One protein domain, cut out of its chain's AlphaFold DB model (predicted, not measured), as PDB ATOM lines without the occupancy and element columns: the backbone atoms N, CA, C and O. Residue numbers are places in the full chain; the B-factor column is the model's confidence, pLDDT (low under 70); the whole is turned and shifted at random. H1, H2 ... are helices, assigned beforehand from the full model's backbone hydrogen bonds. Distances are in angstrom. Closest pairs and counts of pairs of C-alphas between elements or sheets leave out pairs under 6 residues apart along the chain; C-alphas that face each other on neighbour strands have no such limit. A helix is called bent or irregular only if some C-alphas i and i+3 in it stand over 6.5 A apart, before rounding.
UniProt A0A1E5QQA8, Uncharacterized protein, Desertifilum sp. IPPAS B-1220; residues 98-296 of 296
ATOM      1  N   GLU A  98       5.601 -41.423 -16.034       95.38
ATOM      2  CA  GLU A  98       6.954 -40.852 -16.056       95.38
ATOM      3  C   GLU A  98       6.986 -39.338 -15.769       95.38
ATOM      4  O   GLU A  98       7.953 -38.834 -15.192       95.38
ATOM      5  N   TRP A  99       5.939 -38.585 -16.127       95.94
ATOM      6  CA  TRP A  99       5.856 -37.162 -15.799       95.94
ATOM      7  C   TRP A  99       5.615 -36.979 -14.303       95.94
ATOM      8  O   TRP A  99       6.221 -36.122 -13.668       95.94
ATOM      9  N   TRP A 100       4.794 -37.826 -13.690       95.94
ATOM     10  CA  TRP A 100       4.590 -37.790 -12.248       95.94
ATOM     11  C   TRP A 100       5.838 -38.195 -11.459       95.94
ATOM     12  O   TRP A 100       6.075 -37.646 -10.381       95.94
ATOM     13  N   GLU A 101       6.630 -39.131 -11.980       95.25
ATOM     14  CA  GLU A 101       7.884 -39.594 -11.375       95.25
ATOM     15  C   GLU A 101       8.996 -38.541 -11.441       95.25
ATOM     16  O   GLU A 101       9.705 -38.334 -10.455       95.25
ATOM     17  N   LYS A 102       9.103 -37.811 -12.561       96.12
ATOM     18  CA  LYS A 102      10.037 -36.677 -12.722       96.12
ATOM     19  C   LYS A 102       9.720 -35.494 -11.798       96.12
ATOM     20  O   LYS A 102      10.537 -34.586 -11.642       96.12
ATOM     21  N   GLY A 103       8.546 -35.490 -11.165       96.19
ATOM     22  CA  GLY A 103       8.168 -34.502 -10.168       96.19
ATOM     23  C   GLY A 103       8.233 -33.078 -10.718       96.19
ATOM     24  O   GLY A 103       7.599 -32.761 -11.725       96.19
ATOM     25  N   SER A 104       8.992 -32.204 -10.050       95.56
ATOM     26  CA  SER A 104       9.045 -30.788 -10.424       95.56
ATOM     27  C   SER A 104       9.802 -30.511 -11.724       95.56
ATOM     28  O   SER A 104       9.690 -29.402 -12.239       95.56
ATOM     29  N   ASP A 105      10.555 -31.474 -12.247       96.44
ATOM     30  CA  ASP A 105      11.302 -31.328 -13.500       96.44
ATOM     31  C   ASP A 105      10.642 -32.128 -14.639       96.44
ATOM     32  O   ASP A 105      11.255 -32.448 -15.654       96.44
ATOM     33  N   SER A 106       9.364 -32.470 -14.462       97.31
ATOM     34  CA  SER A 106       8.528 -33.063 -15.500       97.31
ATOM     35  C   SER A 106       8.058 -32.025 -16.520       97.31
ATOM     36  O   SER A 106       7.909 -30.855 -16.158       97.31
ATOM     37  N   PRO A 107       7.715 -32.434 -17.755       97.56
ATOM     38  CA  PRO A 107       7.128 -31.510 -18.723       97.56
ATOM     39  C   PRO A 107       5.830 -30.849 -18.225       97.56
ATOM     40  O   PRO A 107       5.623 -29.668 -18.474       97.56
ATOM     41  N   LEU A 108       4.999 -31.550 -17.436       98.00
ATOM     42  CA  LEU A 108       3.826 -30.949 -16.780       98.00
ATOM     43  C   LEU A 108       4.219 -29.799 -15.850       98.00
ATOM     44  O   LEU A 108       3.631 -28.720 -15.905       98.00
ATOM     45  N   ALA A 109       5.189 -30.042 -14.966       98.38
ATOM     46  CA  ALA A 109       5.639 -29.041 -14.012       98.38
ATOM     47  C   ALA A 109       6.298 -27.857 -14.725       98.38
ATOM     48  O   ALA A 109       6.032 -26.714 -14.371       98.38
ATOM     49  N   ILE A 110       7.107 -28.114 -15.754       98.62
ATOM     50  CA  ILE A 110       7.739 -27.068 -16.563       98.62
ATOM     51  C   ILE A 110       6.678 -26.220 -17.272       98.62
ATOM     52  O   ILE A 110       6.733 -24.999 -17.162       98.62
ATOM     53  N   ALA A 111       5.676 -26.838 -17.902       98.50
ATOM     54  CA  ALA A 111       4.606 -26.125 -18.596       98.50
ATOM     55  C   ALA A 111       3.777 -25.233 -17.661       98.50
ATOM     56  O   ALA A 111       3.589 -24.050 -17.947       98.50
ATOM     57  N   ILE A 112       3.335 -25.763 -16.515       98.62
ATOM     58  CA  ILE A 112       2.604 -24.960 -15.523       98.62
ATOM     59  C   ILE A 112       3.521 -23.878 -14.933       98.62
ATOM     60  O   ILE A 112       3.118 -22.728 -14.803       98.62
ATOM     61  N   GLY A 113       4.782 -24.200 -14.636       98.56
ATOM     62  CA  GLY A 113       5.754 -23.231 -14.126       98.56
ATOM     63  C   GLY A 113       6.052 -22.084 -15.090       98.56
ATOM     64  O   GLY A 113       6.212 -20.943 -14.655       98.56
ATOM     65  N   ALA A 114       6.099 -22.365 -16.393       98.50
ATOM     66  CA  ALA A 114       6.247 -21.350 -17.429       98.50
ATOM     67  C   ALA A 114       5.017 -20.433 -17.483       98.50
ATOM     68  O   ALA A 114       5.159 -19.210 -17.497       98.50
ATOM     69  N   ALA A 115       3.805 -20.995 -17.411       98.19
ATOM     70  CA  ALA A 115       2.570 -20.213 -17.341       98.19
ATOM     71  C   ALA A 115       2.458 -19.356 -16.069       98.19
ATOM     72  O   ALA A 115       2.043 -18.195 -16.142       98.19
ATOM     73  N   GLU A 116       2.875 -19.886 -14.916       96.94
ATOM     74  CA  GLU A 116       2.965 -19.122 -13.666       96.94
ATOM     75  C   GLU A 116       4.042 -18.030 -13.717       96.94
ATOM     76  O   GLU A 116       3.954 -17.032 -13.002       96.94
ATOM     77  N   GLY A 117       5.053 -18.186 -14.575       97.25
ATOM     78  CA  GLY A 117       6.203 -17.289 -14.652       97.25
ATOM     79  C   GLY A 117       7.282 -17.581 -13.607       97.25
ATOM     80  O   GLY A 117       8.080 -16.700 -13.291       97.25
ATOM     81  N   THR A 118       7.339 -18.798 -13.066       98.31
ATOM     82  CA  THR A 118       8.398 -19.265 -12.145       98.31
ATOM     83  C   THR A 118       9.513 -20.018 -12.877       98.31
ATOM     84  O   THR A 118      10.619 -20.190 -12.349       98.31
ATOM     85  N   ARG A 119       9.239 -20.448 -14.114       98.19
ATOM     86  CA  ARG A 119      10.178 -21.123 -15.009       98.19
ATOM     87  C   ARG A 119      10.162 -20.506 -16.403       98.19
ATOM     88  O   ARG A 119       9.241 -19.780 -16.759       98.19
ATOM     89  N   GLN A 120      11.205 -20.791 -17.167       97.12
ATOM     90  CA  GLN A 120      11.222 -20.629 -18.617       97.12
ATOM     91  C   GLN A 120      10.658 -21.893 -19.293       97.12
ATOM     92  O   GLN A 120      10.647 -22.952 -18.655       97.12
ATOM     93  N   PRO A 121      10.230 -21.818 -20.570       96.62
ATOM     94  CA  PRO A 121       9.764 -22.988 -21.320       96.62
ATOM     95  C   PRO A 121      10.775 -24.144 -21.390       96.62
ATOM     96  O   PRO A 121      10.372 -25.299 -21.382       96.62
ATOM     97  N   ASP A 122      12.079 -23.847 -21.350       96.06
ATOM     98  CA  ASP A 122      13.163 -24.845 -21.303       96.06
ATOM     99  C   ASP A 122      13.336 -25.528 -19.925       96.06
ATOM    100  O   ASP A 122      14.224 -26.359 -19.724       96.06
ATOM    101  N   GLY A 123      12.510 -25.161 -18.941       96.69
ATOM    102  CA  GLY A 123      12.543 -25.682 -17.576       96.69
ATOM    103  C   GLY A 123      13.426 -24.908 -16.598       96.69
ATOM    104  O   GLY A 123      13.370 -25.197 -15.394       96.69
ATOM    105  N   THR A 124      14.183 -23.906 -17.056       97.50
ATOM    106  CA  THR A 124      15.056 -23.084 -16.210       97.50
ATOM    107  C   THR A 124      14.248 -22.337 -15.150       97.50
ATOM    108  O   THR A 124      13.337 -21.571 -15.459       97.50
ATOM    109  N   LYS A 125      14.608 -22.515 -13.874       98.00
ATOM    110  CA  LYS A 125      14.000 -21.813 -12.729       98.00
ATOM    111  C   LYS A 125      14.489 -20.367 -12.672       98.00
ATOM    112  O   LYS A 125      15.693 -20.122 -12.721       98.00
ATOM    113  N   ASN A 126      13.575 -19.415 -12.509       97.19
ATOM    114  CA  ASN A 126      13.925 -18.006 -12.312       97.19
ATOM    115  C   ASN A 126      13.844 -17.607 -10.822       97.19
ATOM    116  O   ASN A 126      13.648 -18.445  -9.947       97.19
ATOM    117  N   SER A 127      14.024 -16.325 -10.498       97.81
ATOM    118  CA  SER A 127      14.020 -15.863  -9.101       97.81
ATOM    119  C   SER A 127      12.661 -16.030  -8.399       97.81
ATOM    120  O   SER A 127      12.631 -16.256  -7.187       97.81
ATOM    121  N   ALA A 128      11.552 -15.995  -9.146       97.62
ATOM    122  CA  ALA A 128      10.203 -16.180  -8.613       97.62
ATOM    123  C   ALA A 128       9.946 -17.621  -8.144       97.62
ATOM    124  O   ALA A 128       9.157 -17.805  -7.217       97.62
ATOM    125  N   TYR A 129      10.659 -18.616  -8.696       98.56
ATOM    126  CA  TYR A 129      10.667 -19.992  -8.177       98.56
ATOM    127  C   TYR A 129      11.045 -20.037  -6.692       98.56
ATOM    128  O   TYR A 129      10.451 -20.767  -5.899       98.56
ATOM    129  N   TYR A 130      12.047 -19.247  -6.306       98.38
ATOM    130  CA  TYR A 130      12.578 -19.286  -4.951       98.38
ATOM    131  C   TYR A 130      11.691 -18.538  -3.967       98.38
ATOM    132  O   TYR A 130      11.525 -19.006  -2.844       98.38
ATOM    133  N   TRP A 131      11.141 -17.395  -4.378       98.19
ATOM    134  CA  TRP A 131      10.162 -16.640  -3.607       98.19
ATOM    135  C   TRP A 131       9.601 -15.475  -4.431       98.19
ATOM    136  O   TRP A 131      10.364 -14.753  -5.084       98.19
ATOM    137  N   HIS A 132       8.297 -15.228  -4.318       97.12
ATOM    138  CA  HIS A 132       7.669 -13.971  -4.728       97.12
ATOM    139  C   HIS A 132       6.415 -13.671  -3.891       97.12
ATOM    140  O   HIS A 132       5.906 -14.538  -3.178       97.12
ATOM    141  N   THR A 133       5.935 -12.428  -3.960       94.75
ATOM    142  CA  THR A 133       4.672 -12.011  -3.339       94.75
ATOM    143  C   THR A 133       3.557 -12.008  -4.373       94.75
ATOM    144  O   THR A 133       3.729 -11.452  -5.457       94.75
ATOM    145  N   ASP A 134       2.415 -12.587  -4.020       86.44
ATOM    146  CA  ASP A 134       1.189 -12.473  -4.804       86.44
ATOM    147  C   ASP A 134       0.647 -11.029  -4.717       86.44
ATOM    148  O   ASP A 134       0.384 -10.540  -3.612       86.44
ATOM    149  N   PRO A 135       0.482 -10.314  -5.846       81.50
ATOM    150  CA  PRO A 135       0.013  -8.932  -5.838       81.50
ATOM    151  C   PRO A 135      -1.443  -8.780  -5.369       81.50
ATOM    152  O   PRO A 135      -1.823  -7.690  -4.944       81.50
ATOM    153  N   GLY A 136      -2.257  -9.837  -5.437       81.38
ATOM    154  CA  GLY A 136      -3.667  -9.811  -5.062       81.38
ATOM    155  C   GLY A 136      -3.904  -9.926  -3.556       81.38
ATOM    156  O   GLY A 136      -4.736  -9.199  -3.015       81.38
ATOM    157  N   ASN A 137      -3.184 -10.819  -2.865       86.38
ATOM    158  CA  ASN A 137      -3.399 -11.088  -1.434       86.38
ATOM    159  C   ASN A 137      -2.158 -10.873  -0.543       86.38
ATOM    160  O   ASN A 137      -2.250 -11.011   0.678       86.38
ATOM    161  N   GLY A 138      -1.000 -10.538  -1.120       88.94
ATOM    162  CA  GLY A 138       0.250 -10.340  -0.384       88.94
ATOM    163  C   GLY A 138       0.888 -11.628   0.154       88.94
ATOM    164  O   GLY A 138       1.832 -11.551   0.947       88.94
ATOM    165  N   ALA A 139       0.393 -12.806  -0.233       92.00
ATOM    166  CA  ALA A 139       0.914 -14.089   0.224       92.00
ATOM    167  C   ALA A 139       2.322 -14.360  -0.320       92.00
ATOM    168  O   ALA A 139       2.735 -13.840  -1.356       92.00
ATOM    169  N   ASN A 140       3.070 -15.194   0.407       95.06
ATOM    170  CA  ASN A 140       4.371 -15.681  -0.039       95.06
ATOM    171  C   ASN A 140       4.171 -16.936  -0.891       95.06
ATOM    172  O   ASN A 140       3.619 -17.919  -0.398       95.06
ATOM    173  N   ASN A 141       4.683 -16.905  -2.114       97.56
ATOM    174  CA  ASN A 141       4.620 -18.004  -3.065       97.56
ATOM    175  C   ASN A 141       5.988 -18.676  -3.192       97.56
ATOM    176  O   ASN A 141       7.023 -18.003  -3.184       97.56
ATOM    177  N   PHE A 142       5.982 -20.000  -3.348       98.44
ATOM    178  CA  PHE A 142       7.190 -20.810  -3.479       98.44
ATOM    179  C   PHE A 142       7.022 -21.885  -4.553       98.44
ATOM    180  O   PHE A 142       5.932 -22.431  -4.735       98.44
ATOM    181  N   GLY A 143       8.128 -22.251  -5.196       98.50
ATOM    182  CA  GLY A 143       8.168 -23.363  -6.134       98.50
ATOM    183  C   GLY A 143       7.647 -23.017  -7.521       98.50
ATOM    184  O   GLY A 143       7.319 -21.879  -7.847       98.50
ATOM    185  N   THR A 144       7.582 -24.055  -8.339       98.50
ATOM    186  CA  THR A 144       7.124 -24.054  -9.728       98.50
ATOM    187  C   THR A 144       5.681 -23.574  -9.835       98.50
ATOM    188  O   THR A 144       5.330 -22.816 -10.729       98.50
ATOM    189  N   PHE A 145       4.844 -23.979  -8.888       98.25
ATOM    190  CA  PHE A 145       3.401 -23.775  -8.957       98.25
ATOM    191  C   PHE A 145       2.902 -22.583  -8.131       98.25
ATOM    192  O   PHE A 145       1.703 -22.497  -7.866       98.25
ATOM    193  N   SER A 146       3.807 -21.716  -7.661       97.31
ATOM    194  CA  SER A 146       3.475 -20.552  -6.825       97.31
ATOM    195  C   SER A 146       2.683 -20.910  -5.553       97.31
ATOM    196  O   SER A 146       1.718 -20.250  -5.182       97.31
ATOM    197  N   TYR A 147       3.085 -21.975  -4.859       97.50
ATOM    198  CA  TYR A 147       2.344 -22.520  -3.719       97.50
ATOM    199  C   TYR A 147       2.412 -21.619  -2.475       97.50
ATOM    200  O   TYR A 147       3.498 -21.212  -2.057       97.50
ATOM    201  N   GLN A 148       1.259 -21.386  -1.836       94.81
ATOM    202  CA  GLN A 148       1.097 -20.447  -0.710       94.81
ATOM    203  C   GLN A 148       1.043 -21.098   0.678       94.81
ATOM    204  O   GLN A 148       1.224 -20.424   1.689       94.81
ATOM    205  N   HIS A 149       0.773 -22.402   0.764       94.56
ATOM    206  CA  HIS A 149       0.328 -23.031   2.016       94.56
ATOM    207  C   HIS A 149       1.437 -23.780   2.768       94.56
ATOM    208  O   HIS A 149       1.181 -24.770   3.456       94.56
ATOM    209  N   LEU A 150       2.691 -23.336   2.640       96.38
ATOM    210  CA  LEU A 150       3.749 -23.817   3.531       96.38
ATOM    211  C   LEU A 150       3.454 -23.383   4.972       96.38
ATOM    212  O   LEU A 150       2.869 -22.328   5.211       96.38
ATOM    213  N   SER A 151       3.866 -24.196   5.948       96.12
ATOM    214  CA  SER A 151       3.540 -23.919   7.349       96.12
ATOM    215  C   SER A 151       4.204 -22.631   7.846       96.12
ATOM    216  O   SER A 151       5.300 -22.269   7.412       96.12
ATOM    217  N   ASP A 152       3.585 -21.972   8.827       94.44
ATOM    218  CA  ASP A 152       4.148 -20.783   9.483       94.44
ATOM    219  C   ASP A 152       5.572 -21.002  10.004       94.44
ATOM    220  O   ASP A 152       6.400 -20.088   9.963       94.44
ATOM    221  N   ARG A 153       5.846 -22.219  10.489       96.00
ATOM    222  CA  ARG A 153       7.162 -22.640  10.972       96.00
ATOM    223  C   ARG A 153       8.190 -22.655   9.845       96.00
ATOM    224  O   ARG A 153       9.314 -22.214  10.059       96.00
ATOM    225  N   ASP A 154       7.816 -23.155   8.671       96.06
ATOM    226  CA  ASP A 154       8.714 -23.206   7.514       96.06
ATOM    227  C   ASP A 154       9.021 -21.799   6.984       96.06
ATOM    228  O   ASP A 154      10.153 -21.500   6.608       96.06
ATOM    229  N   THR A 155       8.022 -20.914   6.980       96.50
ATOM    230  CA  THR A 155       8.116 -19.587   6.351       96.50
ATOM    231  C   THR A 155       8.528 -18.471   7.312       96.50
ATOM    232  O   THR A 155       8.691 -17.326   6.891       96.50
ATOM    233  N   GLN A 156       8.725 -18.762   8.604       96.75
ATOM    234  CA  GLN A 156       9.048 -17.754   9.622       96.75
ATOM    235  C   GLN A 156      10.287 -16.927   9.253       96.75
ATOM    236  O   GLN A 156      10.230 -15.700   9.271       96.75
ATOM    237  N   ALA A 157      11.388 -17.583   8.876       96.75
ATOM    238  CA  ALA A 157      12.625 -16.888   8.519       96.75
ATOM    239  C   ALA A 157      12.460 -16.009   7.268       96.75
ATOM    240  O   ALA A 157      13.000 -14.909   7.213       96.75
ATOM    241  N   VAL A 158      11.666 -16.464   6.292       97.06
ATOM    242  CA  VAL A 158      11.357 -15.701   5.073       97.06
ATOM    243  C   VAL A 158      10.531 -14.458   5.408       97.06
ATOM    244  O   VAL A 158      10.810 -13.376   4.903       97.06
ATOM    245  N   ARG A 159       9.545 -14.568   6.305       95.56
ATOM    246  CA  ARG A 159       8.733 -13.417   6.735       95.56
ATOM    247  C   ARG A 159       9.545 -12.342   7.455       95.56
ATOM    248  O   ARG A 159       9.237 -11.166   7.310       95.56
ATOM    249  N   LEU A 160      10.560 -12.746   8.217       96.25
ATOM    250  CA  LEU A 160      11.428 -11.832   8.969       96.25
ATOM    251  C   LEU A 160      12.519 -11.178   8.110       96.25
ATOM    252  O   LEU A 160      13.152 -10.221   8.554       96.25
ATOM    253  N   ALA A 161      12.767 -11.687   6.905       97.00
ATOM    254  CA  ALA A 161      13.799 -11.160   6.029       97.00
ATOM    255  C   ALA A 161      13.399  -9.804   5.427       97.00
ATOM    256  O   ALA A 161      12.276  -9.621   4.949       97.00
ATOM    257  N   GLY A 162      14.341  -8.858   5.441       95.19
ATOM    258  CA  GLY A 162      14.089  -7.465   5.065       95.19
ATOM    259  C   GLY A 162      14.084  -7.198   3.560       95.19
ATOM    260  O   GLY A 162      13.481  -6.221   3.125       95.19
ATOM    261  N   THR A 163      14.724  -8.052   2.754       97.56
ATOM    262  CA  THR A 163      14.836  -7.856   1.300       97.56
ATOM    263  C   THR A 163      14.330  -9.063   0.513       97.56
ATOM    264  O   THR A 163      14.355 -10.197   0.992       97.56
ATOM    265  N   THR A 164      13.901  -8.835  -0.731       97.25
ATOM    266  CA  THR A 164      13.527  -9.905  -1.674       97.25
ATOM    267  C   THR A 164      14.667 -10.902  -1.892       97.25
ATOM    268  O   THR A 164      14.428 -12.107  -1.900       97.25
ATOM    269  N   ALA A 165      15.907 -10.418  -2.011       98.06
ATOM    270  CA  ALA A 165      17.076 -11.273  -2.205       98.06
ATOM    271  C   ALA A 165      17.318 -12.187  -0.992       98.06
ATOM    272  O   ALA A 165      17.541 -13.386  -1.161       98.06
ATOM    273  N   ASP A 166      17.191 -11.657   0.229       98.19
ATOM    274  CA  ASP A 166      17.320 -12.459   1.451       98.19
ATOM    275  C   ASP A 166      16.219 -13.517   1.539       98.19
ATOM    276  O   ASP A 166      16.487 -14.666   1.886       98.19
ATOM    277  N   LYS A 167      14.981 -13.159   1.178       98.38
ATOM    278  CA  LYS A 167      13.853 -14.099   1.135       98.38
ATOM    279  C   LYS A 167      14.107 -15.244   0.165       98.38
ATOM    280  O   LYS A 167      13.906 -16.398   0.535       98.38
ATOM    281  N   GLN A 168      14.584 -14.941  -1.039       98.44
ATOM    282  CA  GLN A 168      14.931 -15.945  -2.046       98.44
ATOM    283  C   GLN A 168      16.068 -16.851  -1.560       98.44
ATOM    284  O   GLN A 168      15.946 -18.074  -1.621       98.44
ATOM    285  N   LEU A 169      17.129 -16.275  -0.984       98.31
ATOM    286  CA  LEU A 169      18.261 -17.027  -0.441       98.31
ATOM    287  C   LEU A 169      17.848 -17.945   0.717       98.31
ATOM    288  O   LEU A 169      18.239 -19.111   0.758       98.31
ATOM    289  N   ILE A 170      17.052 -17.438   1.661       98.25
ATOM    290  CA  ILE A 170      16.534 -18.219   2.790       98.25
ATOM    291  C   ILE A 170      15.635 -19.341   2.277       98.25
ATOM    292  O   ILE A 170      15.746 -20.468   2.758       98.25
ATOM    293  N   SER A 171      14.773 -19.061   1.302       98.38
ATOM    294  CA  SER A 171      13.867 -20.062   0.737       98.38
ATOM    295  C   SER A 171      14.632 -21.191   0.056       98.38
ATOM    296  O   SER A 171      14.371 -22.357   0.353       98.38
ATOM    297  N   ALA A 172      15.639 -20.853  -0.759       98.19
ATOM    298  CA  ALA A 172      16.540 -21.819  -1.385       98.19
ATOM    299  C   ALA A 172      17.303 -22.644  -0.335       98.19
ATOM    300  O   ALA A 172      17.287 -23.870  -0.362       98.19
ATOM    301  N   LYS A 173      17.910 -21.983   0.660       98.25
ATOM    302  CA  LYS A 173      18.681 -22.645   1.726       98.25
ATOM    303  C   LYS A 173      17.849 -23.647   2.533       98.25
ATOM    304  O   LYS A 173      18.391 -24.630   3.031       98.25
ATOM    305  N   ASN A 174      16.554 -23.385   2.694       97.81
ATOM    306  CA  ASN A 174      15.640 -24.236   3.456       97.81
ATOM    307  C   ASN A 174      14.843 -25.221   2.579       97.81
ATOM    308  O   ASN A 174      13.969 -25.909   3.106       97.81
ATOM    309  N   ASN A 175      15.137 -25.318   1.275       98.00
ATOM    310  CA  ASN A 175      14.423 -26.167   0.313       98.00
ATOM    311  C   ASN A 175      12.894 -25.956   0.340       98.00
ATOM    312  O   ASN A 175      12.108 -26.912   0.287       98.00
ATOM    313  N   LEU A 176      12.458 -24.704   0.527       98.44
ATOM    314  CA  LEU A 176      11.034 -24.363   0.560       98.44
ATOM    315  C   LEU A 176      10.356 -24.561  -0.805       98.44
ATOM    316  O   LEU A 176       9.279 -25.159  -0.811       98.44
ATOM    317  N   PRO A 177      10.957 -24.145  -1.940       98.56
ATOM    318  CA  PRO A 177      10.385 -24.376  -3.266       98.56
ATOM    319  C   PRO A 177      10.121 -25.856  -3.555       98.56
ATOM    320  O   PRO A 177       9.014 -26.227  -3.928       98.56
ATOM    321  N   GLU A 178      11.078 -26.735  -3.266       98.31
ATOM    322  CA  GLU A 178      10.949 -28.175  -3.495       98.31
ATOM    323  C   GLU A 178       9.893 -28.800  -2.575       98.31
ATOM    324  O   GLU A 178       9.214 -29.762  -2.940       98.31
ATOM    325  N   LYS A 179       9.747 -28.278  -1.351       98.38
ATOM    326  CA  LYS A 179       8.677 -28.694  -0.436       98.38
ATOM    327  C   LYS A 179       7.303 -28.280  -0.963       98.38
ATOM    328  O   LYS A 179       6.387 -29.101  -0.932       98.38
ATOM    329  N   ALA A 180       7.183 -27.050  -1.454       98.56
ATOM    330  CA  ALA A 180       5.990 -26.536  -2.115       98.56
ATOM    331  C   ALA A 180       5.619 -27.377  -3.348       98.56
ATOM    332  O   ALA A 180       4.480 -27.830  -3.455       98.56
ATOM    333  N   ASP A 181       6.595 -27.671  -4.211       98.62
ATOM    334  CA  ASP A 181       6.398 -28.470  -5.422       98.62
ATOM    335  C   ASP A 181       5.836 -29.857  -5.108       98.62
ATOM    336  O   ASP A 181       4.881 -30.293  -5.748       98.62
ATOM    337  N   ARG A 182       6.359 -30.543  -4.082       98.12
ATOM    338  CA  ARG A 182       5.834 -31.858  -3.671       98.12
ATOM    339  C   ARG A 182       4.365 -31.799  -3.254       98.12
ATOM    340  O   ARG A 182       3.590 -32.664  -3.658       98.12
ATOM    341  N   TYR A 183       3.985 -30.809  -2.448       98.06
ATOM    342  CA  TYR A 183       2.599 -30.664  -1.999       98.06
ATOM    343  C   TYR A 183       1.665 -30.326  -3.155       98.06
ATOM    344  O   TYR A 183       0.583 -30.906  -3.261       98.06
ATOM    345  N   GLN A 184       2.091 -29.437  -4.049       98.38
ATOM    346  CA  GLN A 184       1.244 -29.040  -5.160       98.38
ATOM    347  C   GLN A 184       1.136 -30.129  -6.231       98.38
ATOM    348  O   GLN A 184       0.041 -30.363  -6.729       98.38
ATOM    349  N   LEU A 185       2.197 -30.891  -6.512       97.94
ATOM    350  CA  LEU A 185       2.118 -32.059  -7.397       97.94
ATOM    351  C   LEU A 185       1.155 -33.124  -6.869       97.94
ATOM    352  O   LEU A 185       0.393 -33.701  -7.642       97.94
ATOM    353  N   GLN A 186       1.143 -33.369  -5.556       97.31
ATOM    354  CA  GLN A 186       0.169 -34.279  -4.953       97.31
ATOM    355  C   GLN A 186      -1.269 -33.792  -5.182       97.31
ATOM    356  O   GLN A 186      -2.151 -34.595  -5.488       97.31
ATOM    357  N   ARG A 187      -1.501 -32.481  -5.078       98.00
ATOM    358  CA  ARG A 187      -2.802 -31.862  -5.353       98.00
ATOM    359  C   ARG A 187      -3.181 -31.952  -6.834       98.00
ATOM    360  O   ARG A 187      -4.306 -32.331  -7.146       98.00
ATOM    361  N   LEU A 188      -2.239 -31.685  -7.739       98.00
ATOM    362  CA  LEU A 188      -2.449 -31.770  -9.187       98.00
ATOM    363  C   LEU A 188      -2.796 -33.189  -9.649       98.00
ATOM    364  O   LEU A 188      -3.623 -33.335 -10.542       98.00
ATOM    365  N   LYS A 189      -2.253 -34.235  -9.014       97.75
ATOM    366  CA  LYS A 189      -2.682 -35.620  -9.279       97.75
ATOM    367  C   LYS A 189      -4.168 -35.834  -8.982       97.75
ATOM    368  O   LYS A 189      -4.861 -36.468  -9.765       97.75
ATOM    369  N   ALA A 190      -4.679 -35.281  -7.881       98.00
ATOM    370  CA  ALA A 190      -6.109 -35.364  -7.579       98.00
ATOM    371  C   ALA A 190      -6.950 -34.578  -8.604       98.00
ATOM    372  O   ALA A 190      -8.006 -35.042  -9.028       98.00
ATOM    373  N   TYR A 191      -6.459 -33.416  -9.041       98.31
ATOM    374  CA  TYR A 191      -7.124 -32.604 -10.063       98.31
ATOM    375  C   TYR A 191      -7.159 -33.292 -11.425       98.31
ATOM    376  O   TYR A 191      -8.172 -33.223 -12.113       98.31
ATOM    377  N   HIS A 192      -6.087 -33.998 -11.786       97.94
ATOM    378  CA  HIS A 192      -6.009 -34.803 -12.998       97.94
ATOM    379  C   HIS A 192      -7.140 -35.832 -13.048       97.94
ATOM    380  O   HIS A 192      -7.900 -35.860 -14.015       97.94
ATOM    381  N   GLU A 193      -7.311 -36.615 -11.981       97.12
ATOM    382  CA  GLU A 193      -8.388 -37.608 -11.912       97.12
ATOM    383  C   GLU A 193      -9.776 -36.963 -11.979       97.12
ATOM    384  O   GLU A 193     -10.667 -37.462 -12.670       97.12
ATOM    385  N   GLN A 194      -9.963 -35.815 -11.325       98.12
ATOM    386  CA  GLN A 194     -11.235 -35.098 -11.359       98.12
ATOM    387  C   GLN A 194     -11.574 -34.574 -12.763       98.12
ATOM    388  O   GLN A 194     -12.685 -34.809 -13.241       98.12
ATOM    389  N   LEU A 195     -10.631 -33.922 -13.450       98.06
ATOM    390  CA  LEU A 195     -10.820 -33.432 -14.821       98.06
ATOM    391  C   LEU A 195     -11.138 -34.583 -15.781       98.06
ATOM    392  O   LEU A 195     -12.063 -34.487 -16.589       98.06
ATOM    393  N   ARG A 196     -10.426 -35.709 -15.659       96.62
ATOM    394  CA  ARG A 196     -10.682 -36.907 -16.470       96.62
ATOM    395  C   ARG A 196     -12.053 -37.509 -16.199       96.62
ATOM    396  O   ARG A 196     -12.753 -37.881 -17.143       96.62
ATOM    397  N   SER A 197     -12.462 -37.577 -14.933       96.56
ATOM    398  CA  SER A 197     -13.798 -38.038 -14.558       96.56
ATOM    399  C   SER A 197     -14.885 -37.133 -15.141       96.56
ATOM    400  O   SER A 197     -15.890 -37.637 -15.642       96.56
ATOM    401  N   GLN A 198     -14.694 -35.811 -15.112       97.69
ATOM    402  CA  GLN A 198     -15.634 -34.845 -15.689       97.69
ATOM    403  C   GLN A 198     -15.727 -34.972 -17.211       97.69
ATOM    404  O   GLN A 198     -16.830 -34.966 -17.758       97.69
ATOM    405  N   ALA A 199     -14.590 -35.130 -17.893       97.31
ATOM    406  CA  ALA A 199     -14.556 -35.308 -19.341       97.31
ATOM    407  C   ALA A 199     -15.247 -36.615 -19.751       97.31
ATOM    408  O   ALA A 199     -16.117 -36.618 -20.621       97.31
ATOM    409  N   SER A 200     -14.949 -37.706 -19.038       95.50
ATOM    410  CA  SER A 200     -15.566 -39.018 -19.263       95.50
ATOM    411  C   SER A 200     -17.084 -38.975 -19.073       95.50
ATOM    412  O   SER A 200     -17.818 -39.488 -19.912       95.50
ATOM    413  N   ALA A 201     -17.575 -38.295 -18.031       95.81
ATOM    414  CA  ALA A 201     -19.010 -38.129 -17.782       95.81
ATOM    415  C   ALA A 201     -19.753 -37.392 -18.915       95.81
ATOM    416  O   ALA A 201     -20.973 -37.506 -19.029       95.81
ATOM    417  N   LYS A 202     -19.029 -36.652 -19.761       95.00
ATOM    418  CA  LYS A 202     -19.575 -35.934 -20.920       95.00
ATOM    419  C   LYS A 202     -19.259 -36.588 -22.257       95.00
ATOM    420  O   LYS A 202     -19.622 -36.028 -23.287       95.00
ATOM    421  N   ASN A 203     -18.584 -37.738 -22.261       94.81
ATOM    422  CA  ASN A 203     -18.007 -38.330 -23.470       94.81
ATOM    423  C   ASN A 203     -17.098 -37.339 -24.227       94.81
ATOM    424  O   ASN A 203     -17.022 -37.362 -25.455       94.81
ATOM    425  N   LEU A 204     -16.438 -36.440 -23.491       95.44
ATOM    426  CA  LEU A 204     -15.508 -35.472 -24.046       95.44
ATOM    427  C   LEU A 204     -14.129 -36.118 -24.146       95.44
ATOM    428  O   LEU A 204     -13.550 -36.529 -23.140       95.44
ATOM    429  N   THR A 205     -13.588 -36.172 -25.355       93.56
ATOM    430  CA  THR A 205     -12.200 -36.567 -25.572       93.56
ATOM    431  C   THR A 205     -11.298 -35.389 -25.223       93.56
ATOM    432  O   THR A 205     -11.569 -34.251 -25.624       93.56
ATOM    433  N   LEU A 206     -10.243 -35.661 -24.453       94.94
ATOM    434  CA  LEU A 206      -9.198 -34.686 -24.164       94.94
ATOM    435  C   LEU A 206      -7.913 -35.114 -24.852       94.94
ATOM    436  O   LEU A 206      -7.529 -36.278 -24.743       94.94
ATOM    437  N   ASN A 207      -7.240 -34.177 -25.507       95.00
ATOM    438  CA  ASN A 207      -5.834 -34.320 -25.852       95.00
ATOM    439  C   ASN A 207      -4.941 -33.846 -24.685       95.00
ATOM    440  O   ASN A 207      -5.409 -33.322 -23.671       95.00
ATOM    441  N   GLN A 208      -3.632 -34.046 -24.821       95.12
ATOM    442  CA  GLN A 208      -2.667 -33.702 -23.780       95.12
ATOM    443  C   GLN A 208      -2.607 -32.194 -23.486       95.12
ATOM    444  O   GLN A 208      -2.536 -31.809 -22.320       95.12
ATOM    445  N   ALA A 209      -2.682 -31.340 -24.511       96.44
ATOM    446  CA  ALA A 209      -2.649 -29.887 -24.343       96.44
ATOM    447  C   ALA A 209      -3.888 -29.373 -23.594       96.44
ATOM    448  O   ALA A 209      -3.759 -28.542 -22.694       96.44
ATOM    449  N   GLU A 210      -5.075 -29.897 -23.908       98.38
ATOM    450  CA  GLU A 210      -6.326 -29.602 -23.199       98.38
ATOM    451  C   GLU A 210      -6.227 -30.001 -21.722       98.38
ATOM    452  O   GLU A 210      -6.561 -29.220 -20.832       98.38
ATOM    453  N   LEU A 211      -5.694 -31.191 -21.436       97.88
ATOM    454  CA  LEU A 211      -5.548 -31.679 -20.067       97.88
ATOM    455  C   LEU A 211      -4.545 -30.854 -19.244       97.88
ATOM    456  O   LEU A 211      -4.838 -30.503 -18.100       97.88
ATOM    457  N   VAL A 212      -3.388 -30.505 -19.818       98.44
ATOM    458  CA  VAL A 212      -2.389 -29.647 -19.153       98.44
ATOM    459  C   VAL A 212      -2.956 -28.248 -18.902       98.44
ATOM    460  O   VAL A 212      -2.770 -27.707 -17.815       98.44
ATOM    461  N   ASN A 213      -3.709 -27.683 -19.850       98.75
ATOM    462  CA  ASN A 213      -4.382 -26.398 -19.656       98.75
ATOM    463  C   ASN A 213      -5.455 -26.452 -18.559       98.75
ATOM    464  O   ASN A 213      -5.550 -25.524 -17.759       98.75
ATOM    465  N   GLY A 214      -6.223 -27.540 -18.473       98.56
ATOM    466  CA  GLY A 214      -7.172 -27.745 -17.379       98.56
ATOM    467  C   GLY A 214      -6.489 -27.848 -16.013       98.56
ATOM    468  O   GLY A 214      -6.954 -27.249 -15.043       98.56
ATOM    469  N   LEU A 215      -5.359 -28.559 -15.933       98.69
ATOM    470  CA  LEU A 215      -4.556 -28.666 -14.710       98.69
ATOM    471  C   LEU A 215      -3.953 -27.325 -14.288       98.69
ATOM    472  O   LEU A 215      -4.000 -26.981 -13.108       98.69
ATOM    473  N   ASP A 216      -3.424 -26.565 -15.244       98.81
ATOM    474  CA  ASP A 216      -2.930 -25.209 -15.022       98.81
ATOM    475  C   ASP A 216      -4.036 -24.284 -14.495       98.81
ATOM    476  O   ASP A 216      -3.862 -23.603 -13.487       98.81
ATOM    477  N   LEU A 217      -5.215 -24.305 -15.121       98.69
ATOM    478  CA  LEU A 217      -6.336 -23.486 -14.671       98.69
ATOM    479  C   LEU A 217      -6.827 -23.910 -13.280       98.69
ATOM    480  O   LEU A 217      -7.117 -23.054 -12.452       98.69
ATOM    481  N   ALA A 218      -6.852 -25.210 -12.974       98.56
ATOM    482  CA  ALA A 218      -7.159 -25.708 -11.633       98.56
ATOM    483  C   ALA A 218      -6.084 -25.332 -10.591       98.56
ATOM    484  O   ALA A 218      -6.409 -25.181  -9.408       98.56
ATOM    485  N   ASN A 219      -4.821 -25.168 -11.008       98.12
ATOM    486  CA  ASN A 219      -3.749 -24.616 -10.175       98.12
ATOM    487  C   ASN A 219      -4.023 -23.147  -9.828       98.12
ATOM    488  O   ASN A 219      -3.945 -22.775  -8.660       98.12
ATOM    489  N   GLN A 220      -4.389 -22.352 -10.837       95.50
ATOM    490  CA  GLN A 220      -4.668 -20.920 -10.717       95.50
ATOM    491  C   GLN A 220      -5.956 -20.642  -9.924       95.50
ATOM    492  O   GLN A 220      -5.987 -19.791  -9.037       95.50
ATOM    493  N   SER A 221      -7.036 -21.353 -10.247       96.50
ATOM    494  CA  SER A 221      -8.354 -21.233  -9.626       96.50
ATOM    495  C   SER A 221      -9.072 -22.585  -9.657       96.50
ATOM    496  O   SER A 221      -9.627 -22.975 -10.687       96.50
ATOM    497  N   PRO A 222      -9.136 -23.309  -8.523       97.06
ATOM    498  CA  PRO A 222      -9.860 -24.575  -8.451       97.06
ATOM    499  C   PRO A 222     -11.338 -24.453  -8.842       97.06
ATOM    500  O   PRO A 222     -11.884 -25.389  -9.414       97.06
ATOM    501  N   ALA A 223     -11.976 -23.306  -8.580       96.19
ATOM    502  CA  ALA A 223     -13.356 -23.064  -8.994       96.19
ATOM    503  C   ALA A 223     -13.480 -23.024 -10.526       96.19
ATOM    504  O   ALA A 223     -14.292 -23.753 -11.088       96.19
ATOM    505  N   ALA A 224     -12.621 -22.260 -11.207       97.81
ATOM    506  CA  ALA A 224     -12.621 -22.194 -12.669       97.81
ATOM    507  C   ALA A 224     -12.218 -23.537 -13.306       97.81
ATOM    508  O   ALA A 224     -12.767 -23.938 -14.327       97.81
ATOM    509  N   GLY A 225     -11.278 -24.268 -12.705       98.12
ATOM    510  CA  GLY A 225     -10.817 -25.546 -13.247       98.12
ATOM    511  C   GLY A 225     -11.789 -26.711 -13.033       98.12
ATOM    512  O   GLY A 225     -11.977 -27.518 -13.939       98.12
ATOM    513  N   LEU A 226     -12.379 -26.828 -11.840       98.31
ATOM    514  CA  LEU A 226     -12.936 -28.097 -11.353       98.31
ATOM    515  C   LEU A 226     -14.416 -28.054 -10.971       98.31
ATOM    516  O   LEU A 226     -14.989 -29.117 -10.725       98.31
ATOM    517  N   TYR A 227     -15.039 -26.885 -10.829       96.56
ATOM    518  CA  TYR A 227     -16.439 -26.813 -10.393       96.56
ATOM    519  C   TYR A 227     -17.395 -26.929 -11.592       96.56
ATOM    520  O   TYR A 227     -16.960 -26.788 -12.738       96.56
ATOM    521  N   PRO A 228     -18.695 -27.204 -11.366       95.06
ATOM    522  CA  PRO A 228     -19.702 -27.076 -12.417       95.06
ATOM    523  C   PRO A 228     -19.632 -25.693 -13.081       95.06
ATOM    524  O   PRO A 228     -19.486 -24.683 -12.398       95.06
ATOM    525  N   GLY A 229     -19.710 -25.653 -14.407       95.38
ATOM    526  CA  GLY A 229     -19.471 -24.455 -15.217       95.38
ATOM    527  C   GLY A 229     -17.992 -24.121 -15.461       95.38
ATOM    528  O   GLY A 229     -17.715 -23.144 -16.159       95.38
ATOM    529  N   GLY A 230     -17.065 -24.917 -14.917       97.75
ATOM    530  CA  GLY A 230     -15.621 -24.765 -15.082       97.75
ATOM    531  C   GLY A 230     -15.073 -25.350 -16.387       97.75
ATOM    532  O   GLY A 230     -15.805 -25.596 -17.348       97.75
ATOM    533  N   TYR A 231     -13.765 -25.601 -16.418       98.69
ATOM    534  CA  TYR A 231     -13.007 -25.839 -17.648       98.69
ATOM    535  C   TYR A 231     -13.578 -26.918 -18.565       98.69
ATOM    536  O   TYR A 231     -13.745 -26.674 -19.754       98.69
ATOM    537  N   ILE A 232     -13.909 -28.098 -18.038       98.56
ATOM    538  CA  ILE A 232     -14.417 -29.203 -18.864       98.56
ATOM    539  C   ILE A 232     -15.795 -28.889 -19.457       98.56
ATOM    540  O   ILE A 232     -16.062 -29.231 -20.611       98.56
ATOM    541  N   ASP A 233     -16.661 -28.211 -18.701       98.31
ATOM    542  CA  ASP A 233     -17.971 -27.772 -19.187       98.31
ATOM    543  C   ASP A 233     -17.802 -26.757 -20.323       98.31
ATOM    544  O   ASP A 233     -18.438 -26.877 -21.373       98.31
ATOM    545  N   ARG A 234     -16.899 -25.788 -20.135       98.56
ATOM    546  CA  ARG A 234     -16.613 -24.752 -21.131       98.56
ATOM    547  C   ARG A 234     -15.896 -25.298 -22.350       98.56
ATOM    548  O   ARG A 234     -16.243 -24.911 -23.456       98.56
ATOM    549  N   LEU A 235     -14.971 -26.235 -22.190       98.69
ATOM    550  CA  LEU A 235     -14.296 -26.868 -23.315       98.69
ATOM    551  C   LEU A 235     -15.295 -27.643 -24.176       98.69
ATOM    552  O   LEU A 235     -15.302 -27.467 -25.389       98.69
ATOM    553  N   ALA A 236     -16.192 -28.424 -23.567       98.38
ATOM    554  CA  ALA A 236     -17.255 -29.106 -24.305       98.38
ATOM    555  C   ALA A 236     -18.141 -28.124 -25.094       98.38
ATOM    556  O   ALA A 236     -18.495 -28.408 -26.237       98.38
ATOM    557  N   GLN A 237     -18.459 -26.965 -24.508       98.12
ATOM    558  CA  GLN A 237     -19.184 -25.891 -25.189       98.12
ATOM    559  C   GLN A 237     -18.368 -25.318 -26.360       98.12
ATOM    560  O   GLN A 237     -18.882 -25.212 -27.471       98.12
ATOM    561  N   MET A 238     -17.095 -24.984 -26.146       98.44
ATOM    562  CA  MET A 238     -16.266 -24.360 -27.181       98.44
ATOM    563  C   MET A 238     -15.983 -25.297 -28.352       98.44
ATOM    564  O   MET A 238     -16.001 -24.832 -29.485       98.44
ATOM    565  N   LYS A 239     -15.854 -26.614 -28.133       97.56
ATOM    566  CA  LYS A 239     -15.743 -27.597 -29.231       97.56
ATOM    567  C   LYS A 239     -16.945 -27.596 -30.185       97.56
ATOM    568  O   LYS A 239     -16.828 -28.090 -31.301       97.56
ATOM    569  N   GLN A 240     -18.095 -27.078 -29.755       97.38
ATOM    570  CA  GLN A 240     -19.291 -26.946 -30.593       97.38
ATOM    571  C   GLN A 240     -19.399 -25.575 -31.271       97.38
ATOM    572  O   GLN A 240     -20.074 -25.459 -32.289       97.38
ATOM    573  N   LEU A 241     -18.788 -24.540 -30.687       96.88
ATOM    574  CA  LEU A 241     -18.970 -23.144 -31.097       96.88
ATOM    575  C   LEU A 241     -17.788 -22.575 -31.886       96.88
ATOM    576  O   LEU A 241     -17.969 -21.629 -32.648       96.88
ATOM    577  N   VAL A 242     -16.589 -23.112 -31.680       97.56
ATOM    578  CA  VAL A 242     -15.332 -22.565 -32.192       97.56
ATOM    579  C   VAL A 242     -14.643 -23.629 -33.035       97.56
ATOM    580  O   VAL A 242     -14.455 -24.751 -32.575       97.56
ATOM    581  N   GLU A 243     -14.263 -23.294 -34.269       96.62
ATOM    582  CA  GLU A 243     -13.616 -24.247 -35.183       96.62
ATOM    583  C   GLU A 243     -12.139 -24.488 -34.839       96.62
ATOM    584  O   GLU A 243     -11.683 -25.628 -34.890       96.62
ATOM    585  N   ASP A 244     -11.400 -23.436 -34.470       97.94
ATOM    586  CA  ASP A 244      -9.972 -23.515 -34.146       97.94
ATOM    587  C   ASP A 244      -9.740 -24.203 -32.781       97.94
ATOM    588  O   ASP A 244     -10.152 -23.658 -31.751       97.94
ATOM    589  N   PRO A 245      -9.053 -25.364 -32.730       96.94
ATOM    590  CA  PRO A 245      -8.777 -26.080 -31.483       96.94
ATOM    591  C   PRO A 245      -7.988 -25.277 -30.444       96.94
ATOM    592  O   PRO A 245      -8.201 -25.446 -29.242       96.94
ATOM    593  N   GLU A 246      -7.078 -24.398 -30.870       97.88
ATOM    594  CA  GLU A 246      -6.326 -23.568 -29.924       97.88
ATOM    595  C   GLU A 246      -7.245 -22.517 -29.295       97.88
ATOM    596  O   GLU A 246      -7.233 -22.291 -28.081       97.88
ATOM    597  N   GLU A 247      -8.099 -21.910 -30.113       98.44
ATOM    598  CA  GLU A 247      -9.099 -20.948 -29.671       98.44
ATOM    599  C   GLU A 247     -10.145 -21.579 -28.743       98.44
ATOM    600  O   GLU A 247     -10.527 -20.954 -27.753       98.44
ATOM    601  N   GLN A 248     -10.521 -22.846 -28.968       98.69
ATOM    602  CA  GLN A 248     -11.389 -23.603 -28.058       98.69
ATOM    603  C   GLN A 248     -10.821 -23.666 -26.637       98.69
ATOM    604  O   GLN A 248     -11.550 -23.431 -25.671       98.69
ATOM    605  N   ILE A 249      -9.523 -23.966 -26.490       98.75
ATOM    606  CA  ILE A 249      -8.858 -24.033 -25.180       98.75
ATOM    607  C   ILE A 249      -8.890 -22.663 -24.511       98.75
ATOM    608  O   ILE A 249      -9.247 -22.554 -23.338       98.75
ATOM    609  N   LYS A 250      -8.520 -21.617 -25.247       98.69
ATOM    610  CA  LYS A 250      -8.382 -20.272 -24.689       98.69
ATOM    611  C   LYS A 250      -9.729 -19.687 -24.276       98.69
ATOM    612  O   LYS A 250      -9.847 -19.211 -23.148       98.69
ATOM    613  N   GLU A 251     -10.760 -19.813 -25.109       98.69
ATOM    614  CA  GLU A 251     -12.121 -19.411 -24.748       98.69
ATOM    615  C   GLU A 251     -12.642 -20.229 -23.563       98.69
ATOM    616  O   GLU A 251     -13.196 -19.663 -22.623       98.69
ATOM    617  N   ALA A 252     -12.399 -21.545 -23.534       98.81
ATOM    618  CA  ALA A 252     -12.818 -22.371 -22.409       98.81
ATOM    619  C   ALA A 252     -12.197 -21.895 -21.089       98.81
ATOM    620  O   ALA A 252     -12.889 -21.816 -20.071       98.81
ATOM    621  N   ARG A 253     -10.915 -21.517 -21.108       98.75
ATOM    622  CA  ARG A 253     -10.226 -20.958 -19.939       98.75
ATOM    623  C   ARG A 253     -10.823 -19.625 -19.489       98.75
ATOM    624  O   ARG A 253     -11.029 -19.437 -18.295       98.75
ATOM    625  N   VAL A 254     -11.141 -18.723 -20.418       98.69
ATOM    626  CA  VAL A 254     -11.758 -17.426 -20.089       98.69
ATOM    627  C   VAL A 254     -13.155 -17.609 -19.510       98.69
ATOM    628  O   VAL A 254     -13.437 -17.133 -18.412       98.69
ATOM    629  N   TRP A 255     -14.019 -18.350 -20.204       98.50
ATOM    630  CA  TRP A 255     -15.412 -18.560 -19.803       98.50
ATOM    631  C   TRP A 255     -15.572 -19.369 -18.516       98.50
ATOM    632  O   TRP A 255     -16.636 -19.333 -17.898       98.50
ATOM    633  N   SER A 256     -14.518 -20.050 -18.065       98.56
ATOM    634  CA  SER A 256     -14.495 -20.721 -16.760       98.56
ATOM    635  C   SER A 256     -14.547 -19.747 -15.581       98.56
ATOM    636  O   SER A 256     -14.853 -20.153 -14.464       98.56
ATOM    637  N   TYR A 257     -14.280 -18.460 -15.818       98.31
ATOM    638  CA  TYR A 257     -14.441 -17.394 -14.829       98.31
ATOM    639  C   TYR A 257     -15.822 -16.733 -14.861       98.31
ATOM    640  O   TYR A 257     -16.056 -15.780 -14.121       98.31
ATOM    641  N   TRP A 258     -16.739 -17.175 -15.723       97.62
ATOM    642  CA  TRP A 258     -18.092 -16.634 -15.737       97.62
ATOM    643  C   TRP A 258     -18.950 -17.277 -14.644       97.62
ATOM    644  O   TRP A 258     -19.262 -18.468 -14.702       97.62
ATOM    645  N   ASP A 259     -19.373 -16.466 -13.679       94.94
ATOM    646  CA  ASP A 259     -20.300 -16.855 -12.625       94.94
ATOM    647  C   ASP A 259     -21.741 -16.763 -13.142       94.94
ATOM    648  O   ASP A 259     -22.272 -15.672 -13.378       94.94
ATOM    649  N   MET A 260     -22.373 -17.925 -13.315       91.19
ATOM    650  CA  MET A 260     -23.746 -18.043 -13.810       91.19
ATOM    651  C   MET A 260     -24.786 -17.537 -12.804       91.19
ATOM    652  O   MET A 260     -25.803 -16.988 -13.221       91.19
ATOM    653  N   ASP A 261     -24.535 -17.675 -11.500       92.69
ATOM    654  CA  ASP A 261     -25.483 -17.275 -10.455       92.69
ATOM    655  C   ASP A 261     -25.526 -15.752 -10.318       92.69
ATOM    656  O   ASP A 261     -26.576 -15.151 -10.082       92.69
ATOM    657  N   ARG A 262     -24.363 -15.110 -10.468       93.00
ATOM    658  CA  ARG A 262     -24.216 -13.651 -10.357       93.00
ATOM    659  C   ARG A 262     -24.216 -12.938 -11.705       93.00
ATOM    660  O   ARG A 262     -24.178 -11.707 -11.718       93.00
ATOM    661  N   ASN A 263     -24.257 -13.693 -12.803       95.12
ATOM    662  CA  ASN A 263     -24.247 -13.211 -14.180       95.12
ATOM    663  C   ASN A 263     -23.125 -12.185 -14.438       95.12
ATOM    664  O   ASN A 263     -23.373 -11.077 -14.925       95.12
ATOM    665  N   ARG A 264     -21.898 -12.520 -14.022       96.25
ATOM    666  CA  ARG A 264     -20.718 -11.646 -14.135       96.25
ATOM    667  C   ARG A 264     -19.413 -12.443 -14.149       96.25
ATOM    668  O   ARG A 264     -19.378 -13.591 -13.728       96.25
ATOM    669  N   TRP A 265     -18.320 -11.793 -14.540       97.31
ATOM    670  CA  TRP A 265     -16.969 -12.334 -14.374       97.31
ATOM    671  C   TRP A 265     -16.560 -12.398 -12.892       97.31
ATOM    672  O   TRP A 265     -16.747 -11.426 -12.156       97.31
ATOM    673  N   ASP A 266     -15.968 -13.520 -12.482       95.44
ATOM    674  CA  ASP A 266     -15.418 -13.780 -11.145       95.44
ATOM    675  C   ASP A 266     -13.934 -14.182 -11.230       95.44
ATOM    676  O   ASP A 266     -13.526 -15.318 -10.996       95.44
ATOM    677  N   ALA A 267     -13.117 -13.209 -11.617       94.25
ATOM    678  CA  ALA A 267     -11.663 -13.262 -11.679       94.25
ATOM    679  C   ALA A 267     -11.059 -11.980 -11.062       94.25
ATOM    680  O   ALA A 267     -10.509 -11.139 -11.782       94.25
ATOM    681  N   PRO A 268     -11.159 -11.779  -9.733       89.50
ATOM    682  CA  PRO A 268     -10.785 -10.516  -9.093       89.50
ATOM    683  C   PRO A 268      -9.313 -10.140  -9.308       89.50
ATOM    684  O   PRO A 268      -9.007  -8.966  -9.503       89.50
ATOM    685  N   GLY A 269      -8.409 -11.125  -9.353       88.25
ATOM    686  CA  GLY A 269      -6.988 -10.911  -9.662       88.25
ATOM    687  C   GLY A 269      -6.698 -10.547 -11.124       88.25
ATOM    688  O   GLY A 269      -5.593 -10.117 -11.430       88.25
ATOM    689  N   LEU A 270      -7.685 -10.691 -12.015       91.56
ATOM    690  CA  LEU A 270      -7.597 -10.408 -13.452       91.56
ATOM    691  C   LEU A 270      -8.535  -9.262 -13.875       91.56
ATOM    692  O   LEU A 270      -8.794  -9.071 -15.059       91.56
ATOM    693  N   GLY A 271      -9.083  -8.509 -12.916       92.12
ATOM    694  CA  GLY A 271      -9.883  -7.312 -13.184       92.12
ATOM    695  C   GLY A 271     -11.362  -7.545 -13.515       92.12
ATOM    696  O   GLY A 271     -12.054  -6.568 -13.784       92.12
ATOM    697  N   ASN A 272     -11.876  -8.783 -13.460       95.00
ATOM    698  CA  ASN A 272     -13.290  -9.107 -13.746       95.00
ATOM    699  C   ASN A 272     -13.804  -8.576 -15.102       95.00
ATOM    700  O   ASN A 272     -14.968  -8.191 -15.232       95.00
ATOM    701  N   GLN A 273     -12.936  -8.528 -16.112       96.19
ATOM    702  CA  GLN A 273     -13.273  -8.086 -17.463       96.19
ATOM    703  C   GLN A 273     -12.777  -9.111 -18.470       96.19
ATOM    704  O   GLN A 273     -11.667  -9.628 -18.328       96.19
ATOM    705  N   TYR A 274     -13.590  -9.372 -19.491       97.50
ATOM    706  CA  TYR A 274     -13.296 -10.372 -20.511       97.50
ATOM    707  C   TYR A 274     -11.914 -10.153 -21.132       97.50
ATOM    708  O   TYR A 274     -11.107 -11.073 -21.159       97.50
ATOM    709  N   GLU A 275     -11.598  -8.927 -21.550       97.56
ATOM    710  CA  GLU A 275     -10.350  -8.597 -22.236       97.56
ATOM    711  C   GLU A 275      -9.121  -8.838 -21.350       97.56
ATOM    712  O   GLU A 275      -8.110  -9.360 -21.817       97.56
ATOM    713  N   SER A 276      -9.208  -8.496 -20.061       97.06
ATOM    714  CA  SER A 276      -8.110  -8.705 -19.107       97.06
ATOM    715  C   SER A 276      -7.911 -10.184 -18.779       97.06
ATOM    716  O   SER A 276      -6.776 -10.662 -18.775       97.06
ATOM    717  N   ILE A 277      -9.002 -10.929 -18.581       98.19
ATOM    718  CA  ILE A 277      -8.951 -12.382 -18.376       98.19
ATOM    719  C   ILE A 277      -8.375 -13.047 -19.629       98.19
ATOM    720  O   ILE A 277      -7.435 -13.829 -19.537       98.19
ATOM    721  N   ARG A 278      -8.878 -12.688 -20.813       98.44
ATOM    722  CA  ARG A 278      -8.434 -13.239 -22.093       98.44
ATOM    723  C   ARG A 278      -6.953 -13.003 -22.343       98.44
ATOM    724  O   ARG A 278      -6.265 -13.936 -22.747       98.44
ATOM    725  N   HIS A 279      -6.454 -11.801 -22.068       98.25
ATOM    726  CA  HIS A 279      -5.034 -11.495 -22.209       98.25
ATOM    727  C   HIS A 279      -4.153 -12.384 -21.313       98.25
ATOM    728  O   HIS A 279      -3.157 -12.933 -21.786       98.25
ATOM    729  N   ASP A 280      -4.529 -12.574 -20.042       97.69
ATOM    730  CA  ASP A 280      -3.791 -13.459 -19.131       97.69
ATOM    731  C   ASP A 280      -3.852 -14.925 -19.579       97.69
ATOM    732  O   ASP A 280      -2.820 -15.590 -19.665       97.69
ATOM    733  N   GLN A 281      -5.044 -15.426 -19.908       98.38
ATOM    734  CA  GLN A 281      -5.229 -16.827 -20.286       98.38
ATOM    735  C   GLN A 281      -4.529 -17.168 -21.611       98.38
ATOM    736  O   GLN A 281      -3.943 -18.244 -21.720       98.38
ATOM    737  N   GLU A 282      -4.509 -16.248 -22.580       98.62
ATOM    738  CA  GLU A 282      -3.713 -16.376 -23.810       98.62
ATOM    739  C   GLU A 282      -2.217 -16.477 -23.485       98.62
ATOM    740  O   GLU A 282      -1.556 -17.413 -23.928       98.62
ATOM    741  N   ARG A 283      -1.678 -15.571 -22.655       98.38
ATOM    742  CA  ARG A 283      -0.267 -15.618 -22.231       98.38
ATOM    743  C   ARG A 283       0.085 -16.975 -21.618       98.38
ATOM    744  O   ARG A 283       1.111 -17.552 -21.973       98.38
ATOM    745  N   ARG A 284      -0.749 -17.485 -20.707       98.56
ATOM    746  CA  ARG A 284      -0.527 -18.781 -20.042       98.56
ATOM    747  C   ARG A 284      -0.572 -19.945 -21.026       98.56
ATOM    748  O   ARG A 284       0.322 -20.788 -21.003       98.56
ATOM    749  N   TYR A 285      -1.559 -19.953 -21.919       98.69
ATOM    750  CA  TYR A 285      -1.665 -20.948 -22.984       98.69
ATOM    751  C   TYR A 285      -0.396 -20.992 -23.848       98.69
ATOM    752  O   TYR A 285       0.161 -22.069 -24.054       98.69
ATOM    753  N   GLN A 286       0.115 -19.833 -24.280       98.56
ATOM    754  CA  GLN A 286       1.335 -19.765 -25.093       98.56
ATOM    755  C   GLN A 286       2.560 -20.314 -24.345       98.56
ATOM    756  O   GLN A 286       3.356 -21.041 -24.928       98.56
ATOM    757  N   GLN A 287       2.703 -20.024 -23.047       98.38
ATOM    758  CA  GLN A 287       3.803 -20.578 -22.244       98.38
ATOM    759  C   GLN A 287       3.715 -22.102 -22.095       98.38
ATOM    760  O   GLN A 287       4.733 -22.781 -22.208       98.38
ATOM    761  N   ILE A 288       2.510 -22.644 -21.892       98.50
ATOM    762  CA  ILE A 288       2.285 -24.098 -21.858       98.50
ATOM    763  C   ILE A 288       2.655 -24.721 -23.199       98.50
ATOM    764  O   ILE A 288       3.379 -25.710 -23.224       98.50
ATOM    765  N   LYS A 289       2.175 -24.139 -24.301       98.06
ATOM    766  CA  LYS A 289       2.441 -24.634 -25.652       98.06
ATOM    767  C   LYS A 289       3.944 -24.705 -25.928       98.06
ATOM    768  O   LYS A 289       4.438 -25.783 -26.239       98.06
ATOM    769  N   LEU A 290       4.666 -23.606 -25.702       97.50
ATOM    770  CA  LEU A 290       6.120 -23.551 -25.883       97.50
ATOM    771  C   LEU A 290       6.852 -24.593 -25.023       97.50
ATOM    772  O   LEU A 290       7.732 -25.289 -25.511       97.50
ATOM    773  N   ALA A 291       6.474 -24.737 -23.752       96.94
ATOM    774  CA  ALA A 291       7.106 -25.702 -22.853       96.94
ATOM    775  C   ALA A 291       6.867 -27.163 -23.267       96.94
ATOM    776  O   ALA A 291       7.738 -28.014 -23.095       96.94
ATOM    777  N   LEU A 292       5.679 -27.468 -23.796       95.31
ATOM    778  CA  LEU A 292       5.363 -28.798 -24.311       95.31
ATOM    779  C   LEU A 292       6.127 -29.095 -25.607       95.31
ATOM    780  O   LEU A 292       6.572 -30.224 -25.784       95.31
ATOM    781  N   GLU A 293       6.311 -28.101 -26.475       94.12
ATOM    782  CA  GLU A 293       7.091 -28.224 -27.713       94.12
ATOM    783  C   GLU A 293       8.592 -28.429 -27.439       94.12
ATOM    784  O   GLU A 293       9.197 -29.302 -28.051       94.12
ATOM    785  N   GLU A 294       9.180 -27.701 -26.483       88.25
ATOM    786  CA  GLU A 294      10.595 -27.851 -26.083       88.25
ATOM    787  C   GLU A 294      10.881 -29.173 -25.344       88.25
ATOM    788  O   GLU A 294      12.008 -29.670 -25.338       88.25
ATOM    789  N   GLY A 295       9.869 -29.739 -24.679       72.75
ATOM    790  CA  GLY A 295       9.978 -30.983 -23.913       72.75
ATOM    791  C   GLY A 295       9.659 -32.269 -24.689       72.75
ATOM    792  O   GLY A 295       9.743 -33.343 -24.084       72.75
ATOM    793  N   SER A 296       9.253 -32.160 -25.962       63.09
ATOM    794  CA  SER A 296       8.884 -33.275 -26.857       63.09
ATOM    795  C   SER A 296      10.077 -33.796 -27.657       63.09
ATOM    796  O   SER A 296      10.184 -35.036 -27.795       63.09
TER     797      SER A 296
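AT A GLANCE: This is residues 98 to 296 of the 296 residues of an uncharacterized protein of Desertifilum sp. IPPAS B-1220 (UniProt A0A1E5QQA8). A long straight helix, H6, runs like a beam along one side of the domain, with a large cluster of crossed helices, H2 and H7 to H11, built round H7 along its later part and a small group, H3, H4 and H5, at its beginning. H1, four residues long, sits by the beginning of H2 and the middle of H6, and two long loops, residues 131 to 151 and 256 to 273, join H3 to H4 and H10 to H11. The printed part has 199 residues, with eleven named helices, H1 to H11 in order along the chain, and no named strand; the class is all helix. The whole is compact, with a radius of gyration of the C-alphas of 17.0 A and spans of 51 by 39 by 25 A.

IN THESE COORDINATES: H6, the longest helix, holds residues 176 to 201 and runs 37.8 A from C-alpha 176 at (11.034, -24.363, 0.560) to C-alpha 201 at (-19.010, -38.129, -17.782). After it come H7, residues 208 to 220, 18.4 A; H8, residues 222 to 226; H9, residues 231 to 241, 15.0 A; and H10, residues 245 to 255, 15.4 A. H11, residues 274 to 294, is 30.1 A long and ends with C-alpha 294 at (10.595, -27.851, -26.083). Before H6 come H1, residues 98 to 101, beginning with C-alpha 98 at (6.954, -40.852, -16.056); H2, residues 107 to 116, 14.0 A; H3, residues 127 to 130; H4, residues 152 to 160, 11.5 A; and H5, residues 164 to 173, 14.2 A. H4 is irregular: C-alphas 154 and 157 are 7.5 A apart.

HOW THE PARTS SIT: H6 touches H7, the hub, with residues 188 to 195 alone; the closest C-alphas, those of His 192 and Leu 215, are 6.5 A apart, and the lines stand at a steep tilt of 58 degrees, opposite ways. H7 touches H2, H6, H8, H9, H10 and H11. With H10 it makes a shallow tilt of 19 degrees, the same way, the closest C-alphas being those of Glu 210 and Ile 249 at 6.4 A. The closest C-alphas of H7 and H8 are those of Ala 218 and Gly 225, 4.0 A apart. H9 touches H10 at a steep tilt of 53 degrees, opposite ways, with the C-alphas of Arg 234 and Ala 252 closest at 4.7 A. H10 and H11 form a hairpin, closest at the C-alphas of Val 254 and Arg 278, 5.7 A apart. H11 touches H2 with residues 283 to 292 alone, at a shallow tilt of 32 degrees, opposite ways; the C-alphas of Ala 115 and Arg 284 are closest, at 4.4 A. H1 and H2 are close but not clearly touching, with the C-alphas of Trp 99 and Pro 107 closest at 6.5 A. At the other group, H6 and H3 only just touch, with 3 pairs of C-alphas within 8 A, the closest being Tyr 130 and Pro 177 at 5.8 A. H3 touches H5, closest at the C-alphas of Tyr 130 and Gln 168, 5.0 A apart. H4 and H5 form a hairpin, closest at the C-alphas of Val 158 and Lys 167, 4.9 A apart. H4 and H5 are apart from H7 and H11, for instance. Every O i to N i+4 pair is within hydrogen-bond range in H2, H5, H7, H8, H10 and H11, against 3 of 5 in H4, 21 of 22 in H6 and 6 of 7 in H9; H1 and H3 are too short for such a pair.

THE WHOLE: The two C-alphas farthest apart, those of Gly 162 and Asn 203, are 52.9 A apart. The printed part has no cut. The links from H3 to H4 and from H10 to H11 are long. Mean pLDDT of the printed part is 96.5, and residue 296, the chain's last, is the one under 70.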